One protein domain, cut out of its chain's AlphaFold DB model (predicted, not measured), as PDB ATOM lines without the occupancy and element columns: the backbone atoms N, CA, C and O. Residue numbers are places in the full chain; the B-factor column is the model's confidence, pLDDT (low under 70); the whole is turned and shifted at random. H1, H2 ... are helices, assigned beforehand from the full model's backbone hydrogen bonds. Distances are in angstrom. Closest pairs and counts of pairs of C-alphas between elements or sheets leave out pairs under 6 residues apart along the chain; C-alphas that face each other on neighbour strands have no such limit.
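What this domain is: This is residues 388 to 427 of the 435 residues of the protein "BTB domain-containing protein" of Chromera velia CCMP2878 (UniProt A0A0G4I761). One long helix, H4, makes one side and the longest axis, and three short helices, H1, H2 and H3, fold in a curve beside its earlier part, with H2 on the side away from H4. H1 packs on residues 412 to 420 of H4, H3 lies near the beginning of H4, and the last stretch of H4, residues 421 to 427, sticks out. The group is thinly joined, since the one pair of helices that touch is H1 and H4. The printed part has 40 residues with four named helices in the order H1, H2, H3, H4 and no named strand; its class is all helix. The whole is compact, with a radius of gyration of the C-alphas of 9.8 A and spans of 27 by 20 by 14 A.

Where its parts are: The longest helix is H4, residues 410 to 427, 25.7 A from first to last C-alpha; it begins at C-alpha 410 at (-6.324, 5.953, -7.992) and ends at C-alpha 427 at (-10.876, -9.095, 12.347). H1 is residues 388 to 393, 8.7 A long, with C-alpha 388 at (-12.343, 8.852, 3.094). H2 is residues 395 to 402, 9.9 A long. H3 is residues 404 to 407, 4.9 A long.

How they stand to each other: H4 touches H1 with residues 412 to 420 alone, and the closest C-alphas of the two are those of Ser 392 and Leu 416, 6.5 A apart. Their lines stand at a shallow tilt of 30 degrees, and they run the same way. H3 and H4 are close but not clearly touching, with the closest C-alphas, those of Leu 405 and Tyr 413, 7.4 A apart. H1 and H2 are close but not clearly touching, with the closest C-alphas, those of Phe 391 and Thr 398, 5.9 A apart. They stand at a steep tilt of 58 degrees and run opposite ways. H2 and H3 are also close but not clearly touching, with the closest C-alphas, those of Met 399 and Leu 405, 7.1 A apart. H1 and H3 are apart, and H2 and H4 are only just apart, with their closest C-alphas 8.1 A from each other. In H1, H2 and H4 every O i to N i+4 pair is within hydrogen-bond range; H3, with four residues, is too short for such a pair, and its one O i to N i+3 pair is not within range.

The domain as a whole: The two C-alphas farthest apart are those of Arg 407 and Gly 427, at 27.7 A. The printed part has no cut, and the links H1 to H2, H2 to H3 and H3 to H4 are tight. Residues 421 to 427, which belong to H4, stand free. The mean pLDDT of the printed part is 83.9, and one printed residue, Gly 427, is under 70.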
ATOM      1  N   LEU A 388     -12.929  10.196   3.080       95.31
ATOM      2  CA  LEU A 388     -12.343   8.852   3.094       95.31
ATOM      3  C   LEU A 388     -12.716   8.087   4.369       95.31
ATOM      4  O   LEU A 388     -13.011   6.892   4.312       95.31
ATOM      5  N   TYR A 389     -12.767   8.770   5.516       95.56
ATOM      6  CA  TYR A 389     -13.301   8.181   6.740       95.56
ATOM      7  C   TYR A 389     -14.753   7.729   6.553       95.56
ATOM      8  O   TYR A 389     -15.049   6.567   6.830       95.56
ATOM      9  N   HIS A 390     -15.622   8.606   6.041       94.19
ATOM     10  CA  HIS A 390     -17.035   8.326   5.790       94.19
ATOM     11  C   HIS A 390     -17.213   7.094   4.893       94.19
ATOM     12  O   HIS A 390     -17.919   6.160   5.270       94.19
ATOM     13  N   PHE A 391     -16.472   7.020   3.784       92.81
ATOM     14  CA  PHE A 391     -16.473   5.853   2.899       92.81
ATOM     15  C   PHE A 391     -15.977   4.578   3.582       92.81
ATOM     16  O   PHE A 391     -16.488   3.495   3.320       92.81
ATOM     17  N   SER A 392     -14.984   4.678   4.466       92.25
ATOM     18  CA  SER A 392     -14.459   3.512   5.187       92.25
ATOM     19  C   SER A 392     -15.376   3.002   6.303       92.25
ATOM     20  O   SER A 392     -15.267   1.834   6.670       92.25
ATOM     21  N   ALA A 393     -16.224   3.867   6.869       88.62
ATOM     22  CA  ALA A 393     -17.092   3.531   7.995       88.62
ATOM     23  C   ALA A 393     -18.229   2.587   7.573       88.62
ATOM     24  O   ALA A 393     -18.589   1.689   8.328       88.62
ATOM     25  N   ASP A 394     -18.727   2.741   6.343       82.25
ATOM     26  CA  ASP A 394     -19.732   1.862   5.740       82.25
ATOM     27  C   ASP A 394     -19.373   1.551   4.278       82.25
ATOM     28  O   ASP A 394     -20.058   1.942   3.329       82.25
ATOM     29  N   LEU A 395     -18.238   0.871   4.087       79.81
ATOM     30  CA  LEU A 395     -17.690   0.612   2.754       79.81
ATOM     31  C   LEU A 395     -18.635  -0.223   1.885       79.81
ATOM     32  O   LEU A 395     -18.718   0.014   0.685       79.81
ATOM     33  N   GLY A 396     -19.358  -1.180   2.473       74.69
ATOM     34  CA  GLY A 396     -20.272  -2.051   1.731       74.69
ATOM     35  C   GLY A 396     -21.413  -1.271   1.082       74.69
ATOM     36  O   GLY A 396     -21.648  -1.407  -0.118       74.69
ATOM     37  N   ASN A 397     -22.079  -0.415   1.856       78.00
ATOM     38  CA  ASN A 397     -23.135   0.450   1.346       78.00
ATOM     39  C   ASN A 397     -22.571   1.516   0.399       78.00
ATOM     40  O   ASN A 397     -23.069   1.676  -0.710       78.00
ATOM     41  N   THR A 398     -21.464   2.163   0.780       76.19
ATOM     42  CA  THR A 398     -20.812   3.202  -0.032       76.19
ATOM     43  C   THR A 398     -20.403   2.672  -1.408       76.19
ATOM     44  O   THR A 398     -20.626   3.332  -2.418       76.19
ATOM     45  N   MET A 399     -19.838   1.462  -1.490       73.88
ATOM     46  CA  MET A 399     -19.494   0.840  -2.771       73.88
ATOM     47  C   MET A 399     -20.710   0.683  -3.686       73.88
ATOM     48  O   MET A 399     -20.575   0.863  -4.894       73.88
ATOM     49  N   ALA A 400     -21.874   0.366  -3.117       72.75
ATOM     50  CA  ALA A 400     -23.112   0.198  -3.864       72.75
ATOM     51  C   ALA A 400     -23.754   1.539  -4.261       72.75
ATOM     52  O   ALA A 400     -24.274   1.650  -5.368       72.75
ATOM     53  N   THR A 401     -23.727   2.548  -3.384       77.00
ATOM     54  CA  THR A 401     -24.414   3.831  -3.608       77.00
ATOM     55  C   THR A 401     -23.592   4.839  -4.407       77.00
ATOM     56  O   THR A 401     -24.161   5.622  -5.158       77.00
ATOM     57  N   GLU A 402     -22.265   4.836  -4.260       78.12
ATOM     58  CA  GLU A 402     -21.373   5.846  -4.848       78.12
ATOM     59  C   GLU A 402     -20.590   5.344  -6.074       78.12
ATOM     60  O   GLU A 402     -19.909   6.140  -6.721       78.12
ATOM     61  N   ASP A 403     -20.669   4.048  -6.404       76.69
ATOM     62  CA  ASP A 403     -19.880   3.383  -7.459       76.69
ATOM     63  C   ASP A 403     -18.375   3.720  -7.386       76.69
ATOM     64  O   ASP A 403     -17.705   4.093  -8.359       76.69
ATOM     65  N   ILE A 404     -17.825   3.623  -6.173       77.12
ATOM     66  CA  ILE A 404     -16.470   4.096  -5.868       77.12
ATOM     67  C   ILE A 404     -15.379   3.390  -6.685       77.12
ATOM     68  O   ILE A 404     -14.311   3.961  -6.894       77.12
ATOM     69  N   LEU A 405     -15.642   2.168  -7.166       71.31
ATOM     70  CA  LEU A 405     -14.713   1.393  -7.996       71.31
ATOM     71  C   LEU A 405     -14.418   2.091  -9.328       71.31
ATOM     72  O   LEU A 405     -13.289   2.037  -9.810       71.31
ATOM     73  N   ASN A 406     -15.423   2.753  -9.902       75.56
ATOM     74  CA  ASN A 406     -15.307   3.432 -11.191       75.56
ATOM     75  C   ASN A 406     -15.081   4.940 -11.039       75.56
ATOM     76  O   ASN A 406     -14.586   5.589 -11.963       75.56
ATOM     77  N   ARG A 407     -15.461   5.521  -9.892       79.75
ATOM     78  CA  ARG A 407     -15.465   6.979  -9.697       79.75
ATOM     79  C   ARG A 407     -14.291   7.511  -8.884       79.75
ATOM     80  O   ARG A 407     -13.994   8.697  -9.037       79.75
ATOM     81  N   LEU A 408     -13.619   6.712  -8.055       81.50
ATOM     82  CA  LEU A 408     -12.518   7.223  -7.236       81.50
ATOM     83  C   LEU A 408     -11.218   7.404  -8.029       81.50
ATOM     84  O   LEU A 408     -10.847   6.537  -8.820       81.50
ATOM     85  N   PRO A 409     -10.462   8.486  -7.771       82.19
ATOM     86  CA  PRO A 409      -9.097   8.568  -8.257       82.19
ATOM     87  C   PRO A 409      -8.210   7.493  -7.600       82.19
ATOM     88  O   PRO A 409      -8.488   6.971  -6.517       82.19
ATOM     89  N   HIS A 410      -7.130   7.138  -8.299       83.31
ATOM     90  CA  HIS A 410      -6.324   5.953  -7.992       83.31
ATOM     91  C   HIS A 410      -5.718   5.954  -6.576       83.31
ATOM     92  O   HIS A 410      -5.636   4.900  -5.947       83.31
ATOM     93  N   ILE A 411      -5.283   7.112  -6.068       85.12
ATOM     94  CA  ILE A 411      -4.640   7.208  -4.746       85.12
ATOM     95  C   ILE A 411      -5.660   6.930  -3.639       85.12
ATOM     96  O   ILE A 411      -5.413   6.099  -2.771       85.12
ATOM     97  N   GLU A 412      -6.827   7.563  -3.701       90.31
ATOM     98  CA  GLU A 412      -7.924   7.416  -2.746       90.31
ATOM     99  C   GLU A 412      -8.476   5.993  -2.744       90.31
ATOM    100  O   GLU A 412      -8.645   5.393  -1.679       90.31
ATOM    101  N   TYR A 413      -8.681   5.423  -3.935       88.12
ATOM    102  CA  TYR A 413      -9.074   4.026  -4.081       88.12
ATOM    103  C   TYR A 413      -8.056   3.085  -3.424       88.12
ATOM    104  O   TYR A 413      -8.421   2.205  -2.637       88.12
ATOM    105  N   ARG A 414      -6.758   3.295  -3.691       88.12
ATOM    106  CA  ARG A 414      -5.683   2.509  -3.076       88.12
ATOM    107  C   ARG A 414      -5.721   2.632  -1.552       88.12
ATOM    108  O   ARG A 414      -5.677   1.606  -0.881       88.12
ATOM    109  N   CYS A 415      -5.886   3.835  -1.006       90.94
ATOM    110  CA  CYS A 415      -5.998   4.039   0.438       90.94
ATOM    111  C   CYS A 415      -7.170   3.272   1.067       90.94
ATOM    112  O   CYS A 415      -6.967   2.545   2.043       90.94
ATOM    113  N   LEU A 416      -8.376   3.390   0.503       90.69
ATOM    114  CA  LEU A 416      -9.570   2.707   1.016       90.69
ATOM    115  C   LEU A 416      -9.450   1.185   0.910       90.69
ATOM    116  O   LEU A 416      -9.738   0.469   1.869       90.69
ATOM    117  N   SER A 417      -8.976   0.690  -0.237       88.62
ATOM    118  CA  SER A 417      -8.785  -0.741  -0.483       88.62
ATOM    119  C   SER A 417      -7.776  -1.360   0.493       88.62
ATOM    120  O   SER A 417      -8.068  -2.376   1.124       88.62
ATOM    121  N   SER A 418      -6.619  -0.721   0.698       89.25
ATOM    122  CA  SER A 418      -5.588  -1.211   1.617       89.25
ATOM    123  C   SER A 418      -6.035  -1.154   3.076       89.25
ATOM    124  O   SER A 418      -5.749  -2.082   3.833       89.25
ATOM    125  N   TYR A 419      -6.779  -0.117   3.471       91.62
ATOM    126  CA  TYR A 419      -7.374  -0.037   4.805       91.62
ATOM    127  C   TYR A 419      -8.422  -1.131   5.046       91.62
ATOM    128  O   TYR A 419      -8.422  -1.766   6.100       91.62
ATOM    129  N   SER A 420      -9.276  -1.402   4.056       87.94
ATOM    130  CA  SER A 420     -10.273  -2.475   4.125       87.94
ATOM    131  C   SER A 420      -9.619  -3.847   4.325       87.94
ATOM    132  O   SER A 420      -9.975  -4.578   5.251       87.94
ATOM    133  N   LEU A 421      -8.586  -4.166   3.537       87.75
ATOM    134  CA  LEU A 421      -7.816  -5.407   3.681       87.75
ATOM    135  C   LEU A 421      -7.147  -5.520   5.058       87.75
ATOM    136  O   LEU A 421      -7.157  -6.584   5.675       87.75
ATOM    137  N   TYR A 422      -6.596  -4.417   5.563       89.94
ATOM    138  CA  TYR A 422      -6.006  -4.364   6.898       89.94
ATOM    139  C   TYR A 422      -7.029  -4.651   8.007       89.94
ATOM    140  O   TYR A 422      -6.745  -5.429   8.922       89.94
ATOM    141  N   GLN A 423      -8.231  -4.075   7.915       88.88
ATOM    142  CA  GLN A 423      -9.307  -4.334   8.874       88.88
ATOM    143  C   GLN A 423      -9.791  -5.786   8.822       88.88
ATOM    144  O   GLN A 423      -9.976  -6.407   9.868       88.88
ATOM    145  N   GLN A 424      -9.919  -6.366   7.624       86.56
ATOM    146  CA  GLN A 424     -10.251  -7.785   7.460       86.56
ATOM    147  C   GLN A 424      -9.191  -8.691   8.101       86.56
ATOM    148  O   GLN A 424      -9.533  -9.622   8.830       86.56
ATOM    149  N   ALA A 425      -7.904  -8.390   7.900       86.50
ATOM    150  CA  ALA A 425      -6.808  -9.144   8.507       86.50
ATOM    151  C   ALA A 425      -6.819  -9.058  10.046       86.50
ATOM    152  O   ALA A 425      -6.598 -10.067  10.720       86.50
ATOM    153  N   LYS A 426      -7.134  -7.882  10.606       82.56
ATOM    154  CA  LYS A 426      -7.301  -7.685  12.054       82.56
ATOM    155  C   LYS A 426      -8.514  -8.424  12.625       82.56
ATOM    156  O   LYS A 426      -8.397  -9.042  13.680       82.56
ATOM    157  N   GLY A 427      -9.656  -8.388  11.938       66.12
ATOM    158  CA  GLY A 427     -10.876  -9.095  12.347       66.12
ATOM    159  C   GLY A 427     -10.772 -10.622  12.228       66.12
ATOM    160  O   GLY A 427     -11.367 -11.352  13.018       66.12
TER     161      GLY A 427